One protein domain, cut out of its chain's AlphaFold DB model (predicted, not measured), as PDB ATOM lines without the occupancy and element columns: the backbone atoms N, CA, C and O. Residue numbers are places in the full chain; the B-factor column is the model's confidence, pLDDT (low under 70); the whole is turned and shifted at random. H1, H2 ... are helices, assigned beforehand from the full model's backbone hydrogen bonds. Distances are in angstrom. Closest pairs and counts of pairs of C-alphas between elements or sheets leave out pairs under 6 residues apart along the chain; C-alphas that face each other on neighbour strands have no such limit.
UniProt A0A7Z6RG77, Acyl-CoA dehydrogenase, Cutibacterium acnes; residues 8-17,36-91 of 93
ATOM      1  N   GLU A   8     260.060 213.731 327.476       96.50
ATOM      2  CA  GLU A   8     260.587 215.098 327.526       96.50
ATOM      3  C   GLU A   8     259.593 216.073 328.168       96.50
ATOM      4  O   GLU A   8     259.957 216.840 329.060       96.50
ATOM      5  N   HIS A   9     258.316 216.004 327.784       97.75
ATOM      6  CA  HIS A   9     257.263 216.825 328.381       97.75
ATOM      7  C   HIS A   9     257.022 216.476 329.855       97.75
ATOM      8  O   HIS A   9     256.783 217.379 330.655       97.75
ATOM      9  N   GLU A  10     257.121 215.205 330.250       98.06
ATOM     10  CA  GLU A  10     256.996 214.820 331.663       98.06
ATOM     11  C   GLU A  10     258.197 215.311 332.491       98.06
ATOM     12  O   GLU A  10     258.021 215.799 333.608       98.06
ATOM     13  N   MET A  11     259.409 215.258 331.931       98.00
ATOM     14  CA  MET A  11     260.600 215.836 332.561       98.00
ATOM     15  C   MET A  11     260.475 217.353 332.727       98.00
ATOM     16  O   MET A  11     260.742 217.869 333.814       98.00
ATOM     17  N   LEU A  12     260.019 218.059 331.687       97.75
ATOM     18  CA  LEU A  12     259.737 219.493 331.751       97.75
ATOM     19  C   LEU A  12     258.713 219.794 332.845       97.75
ATOM     20  O   LEU A  12     258.933 220.671 333.675       97.75
ATOM     21  N   ARG A  13     257.612 219.040 332.888       98.50
ATOM     22  CA  ARG A  13     256.563 219.208 333.895       98.50
ATOM     23  C   ARG A  13     257.105 219.070 335.314       98.50
ATOM     24  O   ARG A  13     256.789 219.899 336.166       98.50
ATOM     25  N   GLN A  14     257.920 218.047 335.574       98.56
ATOM     26  CA  GLN A  14     258.530 217.849 336.886       98.56
ATOM     27  C   GLN A  14     259.468 219.009 337.248       98.56
ATOM     28  O   GLN A  14     259.406 219.525 338.363       98.56
ATOM     29  N   PHE A  15     260.279 219.466 336.294       98.12
ATOM     30  CA  PHE A  15     261.187 220.588 336.500       98.12
ATOM     31  C   PHE A  15     260.443 221.897 336.807       98.12
ATOM     32  O   PHE A  15     260.732 222.552 337.809       98.12
ATOM     33  N   VAL A  16     259.437 222.257 336.001       98.31
ATOM     34  CA  VAL A  16     258.655 223.486 336.221       98.31
ATOM     35  C   VAL A  16     257.894 223.414 337.543       98.31
ATOM     36  O   VAL A  16     257.801 224.414 338.249       98.31
ATOM     37  N   ARG A  17     257.384 222.238 337.920       98.69
ATOM     38  CA  ARG A  17     256.707 222.030 339.204       98.69
ATOM     39  C   ARG A  17     257.612 222.363 340.386       98.69
ATOM     40  O   ARG A  17     257.195 223.109 341.271       98.69
ATOM     41  N   VAL A  36     250.525 244.125 344.580       93.31
ATOM     42  CA  VAL A  36     251.731 244.694 343.956       93.31
ATOM     43  C   VAL A  36     252.210 243.835 342.793       93.31
ATOM     44  O   VAL A  36     251.887 242.654 342.695       93.31
ATOM     45  N   PHE A  37     253.018 244.415 341.907       90.94
ATOM     46  CA  PHE A  37     253.672 243.629 340.868       90.94
ATOM     47  C   PHE A  37     254.703 242.669 341.479       90.94
ATOM     48  O   PHE A  37     255.550 243.069 342.282       90.94
ATOM     49  N   ALA A  38     254.630 241.404 341.070       93.12
ATOM     50  CA  ALA A  38     255.428 240.291 341.569       93.12
ATOM     51  C   ALA A  38     256.856 240.298 340.988       93.12
ATOM     52  O   ALA A  38     257.245 239.360 340.295       93.12
ATOM     53  N   GLN A  39     257.634 241.363 341.212       93.81
ATOM     54  CA  GLN A  39     258.919 241.556 340.520       93.81
ATOM     55  C   GLN A  39     259.876 240.369 340.701       93.81
ATOM     56  O   GLN A  39     260.476 239.923 339.735       93.81
ATOM     57  N   GLN A  40     259.970 239.808 341.910       93.94
ATOM     58  CA  GLN A  40     260.847 238.660 342.175       93.94
ATOM     59  C   GLN A  40     260.423 237.411 341.395       93.94
ATOM     60  O   GLN A  40     261.263 236.715 340.836       93.94
ATOM     61  N   GLN A  41     259.119 237.135 341.336       95.12
ATOM     62  CA  GLN A  41     258.577 236.021 340.563       95.12
ATOM     63  C   GLN A  41     258.778 236.229 339.058       95.12
ATOM     64  O   GLN A  41     259.106 235.278 338.354       95.12
ATOM     65  N   TYR A  42     258.603 237.460 338.573       94.75
ATOM     66  CA  TYR A  42     258.883 237.815 337.185       94.75
ATOM     67  C   TYR A  42     260.359 237.591 336.840       94.75
ATOM     68  O   TYR A  42     260.653 236.898 335.870       94.75
ATOM     69  N   ASP A  43     261.278 238.105 337.659       95.00
ATOM     70  CA  ASP A  43     262.718 237.955 337.440       95.00
ATOM     71  C   ASP A  43     263.120 236.470 337.429       95.00
ATOM     72  O   ASP A  43     263.856 236.039 336.544       95.00
ATOM     73  N   ALA A  44     262.564 235.664 338.342       95.88
ATOM     74  CA  ALA A  44     262.791 234.221 338.371       95.88
ATOM     75  C   ALA A  44     262.287 233.517 337.098       95.88
ATOM     76  O   ALA A  44     262.956 232.623 336.582       95.88
ATOM     77  N   LEU A  45     261.117 233.904 336.574       94.75
ATOM     78  CA  LEU A  45     260.578 233.356 335.322       94.75
ATOM     79  C   LEU A  45     261.442 233.730 334.113       94.75
ATOM     80  O   LEU A  45     261.610 232.907 333.215       94.75
ATOM     81  N   VAL A  46     261.986 234.948 334.082       92.81
ATOM     82  CA  VAL A  46     262.900 235.397 333.021       92.81
ATOM     83  C   VAL A  46     264.216 234.626 333.083       92.81
ATOM     84  O   VAL A  46     264.661 234.112 332.061       92.81
ATOM     85  N   GLU A  47     264.819 234.498 334.267       93.25
ATOM     86  CA  GLU A  47     266.082 233.770 334.451       93.25
ATOM     87  C   GLU A  47     265.951 232.283 334.088       93.25
ATOM     88  O   GLU A  47     266.879 231.697 333.533       93.25
ATOM     89  N   ALA A  48     264.785 231.685 334.342       93.25
ATOM     90  CA  ALA A  48     264.494 230.296 334.000       93.25
ATOM     91  C   ALA A  48     264.075 230.069 332.532       93.25
ATOM     92  O   ALA A  48     263.808 228.926 332.167       93.25
ATOM     93  N   GLY A  49     263.974 231.116 331.701       91.44
ATOM     94  CA  GLY A  49     263.533 231.003 330.299       91.44
ATOM     95  C   GLY A  49     262.018 230.812 330.115       91.44
ATOM     96  O   GLY A  49     261.530 230.579 329.013       91.44
ATOM     97  N   PHE A  50     261.229 230.945 331.181       93.44
ATOM     98  CA  PHE A  50     259.792 230.659 331.171       93.44
ATOM     99  C   PHE A  50     258.904 231.868 330.893       93.44
ATOM    100  O   PHE A  50     257.703 231.695 330.711       93.44
ATOM    101  N   ALA A  51     259.451 233.084 330.847       92.00
ATOM    102  CA  ALA A  51     258.657 234.289 330.603       92.00
ATOM    103  C   ALA A  51     258.082 234.373 329.174       92.00
ATOM    104  O   ALA A  51     257.007 234.941 329.000       92.00
ATOM    105  N   ALA A  52     258.767 233.795 328.176       90.94
ATOM    106  CA  ALA A  52     258.353 233.796 326.768       90.94
ATOM    107  C   ALA A  52     258.788 232.494 326.051       90.94
ATOM    108  O   ALA A  52     259.607 232.526 325.129       90.94
ATOM    109  N   PRO A  53     258.272 231.326 326.478       91.38
ATOM    110  CA  PRO A  53     258.852 230.028 326.132       91.38
ATOM    111  C   PRO A  53     258.737 229.702 324.637       91.38
ATOM    112  O   PRO A  53     259.608 229.036 324.088       91.38
ATOM    113  N   GLY A  54     257.701 230.199 323.953       90.88
ATOM    114  CA  GLY A  54     257.464 229.934 322.531       90.88
ATOM    115  C   GLY A  54     258.328 230.746 321.560       90.88
ATOM    116  O   GLY A  54     258.263 230.511 320.352       90.88
ATOM    117  N   ILE A  55     259.127 231.707 322.042       91.12
ATOM    118  CA  ILE A  55     259.892 232.587 321.152       91.12
ATOM    119  C   ILE A  55     261.004 231.802 320.451       91.12
ATOM    120  O   ILE A  55     261.812 231.169 321.125       91.12
ATOM    121  N   PRO A  56     261.091 231.841 319.108       91.50
ATOM    122  CA  PRO A  56     262.128 231.121 318.375       91.50
ATOM    123  C   PRO A  56     263.561 231.514 318.765       91.50
ATOM    124  O   PRO A  56     263.851 232.692 318.982       91.50
ATOM    125  N   GLU A  57     264.487 230.554 318.686       90.62
ATOM    126  CA  GLU A  57     265.926 230.752 318.956       90.62
ATOM    127  C   GLU A  57     266.555 231.908 318.167       90.62
ATOM    128  O   GLU A  57     267.389 232.646 318.688       90.62
ATOM    129  N   GLN A  58     266.123 232.140 316.920       93.19
ATOM    130  CA  GLN A  58     266.617 233.256 316.094       93.19
ATOM    131  C   GLN A  58     266.318 234.648 316.684       93.19
ATOM    132  O   GLN A  58     266.902 235.639 316.245       93.19
ATOM    133  N   TYR A  59     265.408 234.722 317.657       90.00
ATOM    134  CA  TYR A  59     265.062 235.924 318.409       90.00
ATOM    135  C   TYR A  59     265.534 235.862 319.871       90.00
ATOM    136  O   TYR A  59     265.223 236.766 320.641       90.00
ATOM    137  N   GLY A  60     266.310 234.837 320.246       85.12
ATOM    138  CA  GLY A  60     266.870 234.672 321.588       85.12
ATOM    139  C   GLY A  60     265.953 233.982 322.603       85.12
ATOM    140  O   GLY A  60     266.209 234.126 323.793       85.12
ATOM    141  N   GLY A  61     264.906 233.277 322.159       86.94
ATOM    142  CA  GLY A  61     264.081 232.417 323.020       86.94
ATOM    143  C   GLY A  61     264.391 230.925 322.856       86.94
ATOM    144  O   GLY A  61     265.283 230.556 322.095       86.94
ATOM    145  N   ASP A  62     263.623 230.071 323.536       88.00
ATOM    146  CA  ASP A  62     263.863 228.617 323.586       88.00
ATOM    147  C   ASP A  62     263.002 227.803 322.600       88.00
ATOM    148  O   ASP A  62     263.173 226.594 322.464       88.00
ATOM    149  N   GLY A  63     262.071 228.445 321.886       91.12
ATOM    150  CA  GLY A  63     261.265 227.808 320.841       91.12
ATOM    151  C   GLY A  63     260.387 226.649 321.324       91.12
ATOM    152  O   GLY A  63     260.152 225.709 320.562       91.12
ATOM    153  N   ALA A  64     259.908 226.701 322.570       93.38
ATOM    154  CA  ALA A  64     259.077 225.665 323.164       93.38
ATOM    155  C   ALA A  64     257.802 225.428 322.344       93.38
ATOM    156  O   ALA A  64     257.122 226.363 321.911       93.38
ATOM    157  N   ASP A  65     257.443 224.158 322.165       95.12
ATOM    158  CA  ASP A  65     256.201 223.808 321.490       95.12
ATOM    159  C   ASP A  65     254.959 224.192 322.326       95.12
ATOM    160  O   ASP A  65     255.034 224.616 323.486       95.12
ATOM    161  N   ALA A  66     253.775 224.052 321.726       93.69
ATOM    162  CA  ALA A  66     252.518 224.412 322.379       93.69
ATOM    163  C   ALA A  66     252.209 223.561 323.628       93.69
ATOM    164  O   ALA A  66     251.581 224.059 324.560       93.69
ATOM    165  N   ILE A  67     252.634 222.293 323.660       95.81
ATOM    166  CA  ILE A  67     252.424 221.400 324.807       95.81
ATOM    167  C   ILE A  67     253.368 221.798 325.942       95.81
ATOM    168  O   ILE A  67     252.925 221.933 327.077       95.81
ATOM    169  N   ALA A  68     254.639 222.053 325.637       96.31
ATOM    170  CA  ALA A  68     255.619 222.558 326.586       96.31
ATOM    171  C   ALA A  68     255.171 223.898 327.186       96.31
ATOM    172  O   ALA A  68     255.156 224.055 328.406       96.31
ATOM    173  N   SER A  69     254.703 224.827 326.350       95.00
ATOM    174  CA  SER A  69     254.168 226.118 326.799       95.00
ATOM    175  C   SER A  69     252.950 225.949 327.718       95.00
ATOM    176  O   SER A  69     252.858 226.617 328.749       95.00
ATOM    177  N   ALA A  70     252.039 225.023 327.394       96.06
ATOM    178  CA  ALA A  70     250.891 224.708 328.242       96.06
ATOM    179  C   ALA A  70     251.318 224.113 329.592       96.06
ATOM    180  O   ALA A  70     250.831 224.551 330.628       96.06
ATOM    181  N   ILE A  71     252.272 223.178 329.596       97.69
ATOM    182  CA  ILE A  71     252.823 222.579 330.820       97.69
ATOM    183  C   ILE A  71     253.444 223.647 331.721       97.69
ATOM    184  O   ILE A  71     253.162 223.675 332.920       97.69
ATOM    185  N   ILE A  72     254.263 224.538 331.149       97.38
ATOM    186  CA  ILE A  72     254.903 225.620 331.904       97.38
ATOM    187  C   ILE A  72     253.825 226.505 332.544       97.38
ATOM    188  O   ILE A  72     253.865 226.778 333.745       97.38
ATOM    189  N   MET A  73     252.821 226.903 331.758       96.75
ATOM    190  CA  MET A  73     251.717 227.734 332.232       96.75
ATOM    191  C   MET A  73     250.906 227.055 333.342       96.75
ATOM    192  O   MET A  73     250.627 227.693 334.355       96.75
ATOM    193  N   GLU A  74     250.544 225.780 333.185       97.75
ATOM    194  CA  GLU A  74     249.743 225.035 334.161       97.75
ATOM    195  C   GLU A  74     250.469 224.862 335.499       97.75
ATOM    196  O   GLU A  74     249.881 225.097 336.558       97.75
ATOM    197  N   GLU A  75     251.751 224.490 335.479       98.50
ATOM    198  CA  GLU A  75     252.518 224.280 336.712       98.50
ATOM    199  C   GLU A  75     252.801 225.598 337.452       98.50
ATOM    200  O   GLU A  75     252.755 225.625 338.685       98.50
ATOM    201  N   VAL A  76     252.995 226.710 336.731       98.00
ATOM    202  CA  VAL A  76     253.095 228.050 337.335       98.00
ATOM    203  C   VAL A  76     251.743 228.509 337.890       98.00
ATOM    204  O   VAL A  76     251.662 228.953 339.039       98.00
ATOM    205  N   ALA A  77     250.660 228.361 337.123       97.44
ATOM    206  CA  ALA A  77     249.315 228.762 337.540       97.44
ATOM    207  C   ALA A  77     248.837 228.006 338.787       97.44
ATOM    208  O   ALA A  77     248.110 228.569 339.608       97.44
ATOM    209  N   ARG A  78     249.283 226.754 338.967       98.06
ATOM    210  CA  ARG A  78     248.971 225.923 340.138       98.06
ATOM    211  C   ARG A  78     249.393 226.564 341.461       98.06
ATOM    212  O   ARG A  78     248.729 226.329 342.470       98.06
ATOM    213  N   VAL A  79     250.484 227.332 341.472       97.62
ATOM    214  CA  VAL A  79     250.993 227.993 342.688       97.62
ATOM    215  C   VAL A  79     250.713 229.492 342.709       97.62
ATOM    216  O   VAL A  79     250.556 230.065 343.785       97.62
ATOM    217  N   CYS A  80     250.653 230.142 341.544       95.81
ATOM    218  CA  CYS A  80     250.425 231.575 341.435       95.81
ATOM    219  C   CYS A  80     249.811 231.927 340.072       95.81
ATOM    220  O   CYS A  80     250.510 232.078 339.067       95.81
ATOM    221  N   ALA A  81     248.485 232.091 340.043       93.75
ATOM    222  CA  ALA A  81     247.762 232.428 338.819       93.75
ATOM    223  C   ALA A  81     248.219 233.768 338.212       93.75
ATOM    224  O   ALA A  81     248.368 233.855 336.996       93.75
ATOM    225  N   SER A  82     248.512 234.784 339.032       92.06
ATOM    226  CA  SER A  82     249.022 236.074 338.545       92.06
ATOM    227  C   SER A  82     250.398 235.947 337.883       92.06
ATOM    228  O   SER A  82     250.607 236.512 336.819       92.06
ATOM    229  N   SER A  83     251.317 235.143 338.418       94.50
ATOM    230  CA  SER A  83     252.606 234.891 337.755       94.50
ATOM    231  C   SER A  83     252.445 234.179 336.409       94.50
ATOM    232  O   SER A  83     253.176 234.480 335.469       94.50
ATOM    233  N   SER A  84     251.455 233.289 336.260       94.56
ATOM    234  CA  SER A  84     251.204 232.632 334.965       94.56
ATOM    235  C   SER A  84     250.764 233.602 333.865       94.56
ATOM    236  O   SER A  84     250.970 233.319 332.683       94.56
ATOM    237  N   THR A  85     250.224 234.778 334.222       92.31
ATOM    238  CA  THR A  85     249.823 235.754 333.204       92.31
ATOM    239  C   THR A  85     251.019 236.309 332.447       92.31
ATOM    240  O   THR A  85     250.854 236.633 331.278       92.31
ATOM    241  N   VAL A  86     252.209 236.345 333.063       91.00
ATOM    242  CA  VAL A  86     253.473 236.697 332.392       91.00
ATOM    243  C   VAL A  86     253.646 235.844 331.136       91.00
ATOM    244  O   VAL A  86     253.794 236.386 330.052       91.00
ATOM    245  N   ILE A  87     253.484 234.528 331.263       89.81
ATOM    246  CA  ILE A  87     253.662 233.561 330.171       89.81
ATOM    247  C   ILE A  87     252.619 233.782 329.068       89.81
ATOM    248  O   ILE A  87     252.932 233.748 327.887       89.81
ATOM    249  N   SER A  88     251.362 234.026 329.452       84.31
ATOM    250  CA  SER A  88     250.261 234.204 328.489       84.31
ATOM    251  C   SER A  88     250.226 235.576 327.801       84.31
ATOM    252  O   SER A  88     249.549 235.725 326.786       84.31
ATOM    253  N   SER A  89     250.865 236.592 328.391       84.94
ATOM    254  CA  SER A  89     250.716 237.999 327.983       84.94
ATOM    255  C   SER A  89     252.010 238.625 327.458       84.94
ATOM    256  O   SER A  89     251.929 239.560 326.664       84.94
ATOM    257  N   ASN A  90     253.186 238.120 327.852       74.25
ATOM    258  CA  ASN A  90     254.489 238.706 327.516       74.25
ATOM    259  C   ASN A  90     255.226 237.933 326.410       74.25
ATOM    260  O   ASN A  90     256.401 237.605 326.536       74.25
ATOM    261  N   GLU A  91     254.568 237.711 325.273       63.34
ATOM    262  CA  GLU A  91     255.183 237.072 324.094       63.34
ATOM    263  C   GLU A  91     256.266 237.943 323.408       63.34
ATOM    264  O   GLU A  91     256.882 237.497 322.451       63.34
TER     265      GLU A  91
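What this domain is: This is residues 8 to 17 and 36 to 91 of the 93 residues of the protein "Acyl-CoA dehydrogenase" of Cutibacterium acnes (UniProt A0A7Z6RG77). H3 has H1 side by side with it and H4 folded back on its end; H2 packs loosely on H4, closing an arc of four helices with part of the long loop, residues 48 to 65, in its middle. The printed part has 66 residues, is all helix, H1 to H4 in chain order, and compact: radius of gyration of the C-alphas 11.2 A, spans 32 by 26 by 17 A.

Where its parts are: Find C-alpha 66 at (252.518, 224.412, 322.379); H3 runs 16.1 A to residue 77. H1, residues 8 to 17, spans 14.1 A; H2 is residues 39 to 47; H4, residues 81 to 89, ends at (250.716, 237.999, 327.983).

How they stand to each other: H1 touches H3, the same way at a shallow tilt of 19 degrees; C-alphas 17 and 75 are closest, 5.4 A. Look at residues 73 to 77, with which alone H3 touches H4, a helical hairpin at 28 degrees; C-alphas 77 and 84 are closest, 5.0 A. H2 and H4 only just touch, with 3 pairs of C-alphas within 8 A, at a steep tilt of 49 degrees; C-alphas 41 and 83 are closest, 6.7 A. Helix packing is only just mostly aligned, 2 of 3 pairs shallow. H1 and H4 are apart. Every O i to N i+4 pair is within hydrogen-bond range in H1, H2 and H3; in H4, 3 of 5.

The domain as a whole: Residues 18 to 35 are not printed; C-alphas 17 and 36 are 23.7 A apart. The link H2 to H3 is long. Residue 91 has pLDDT under 70.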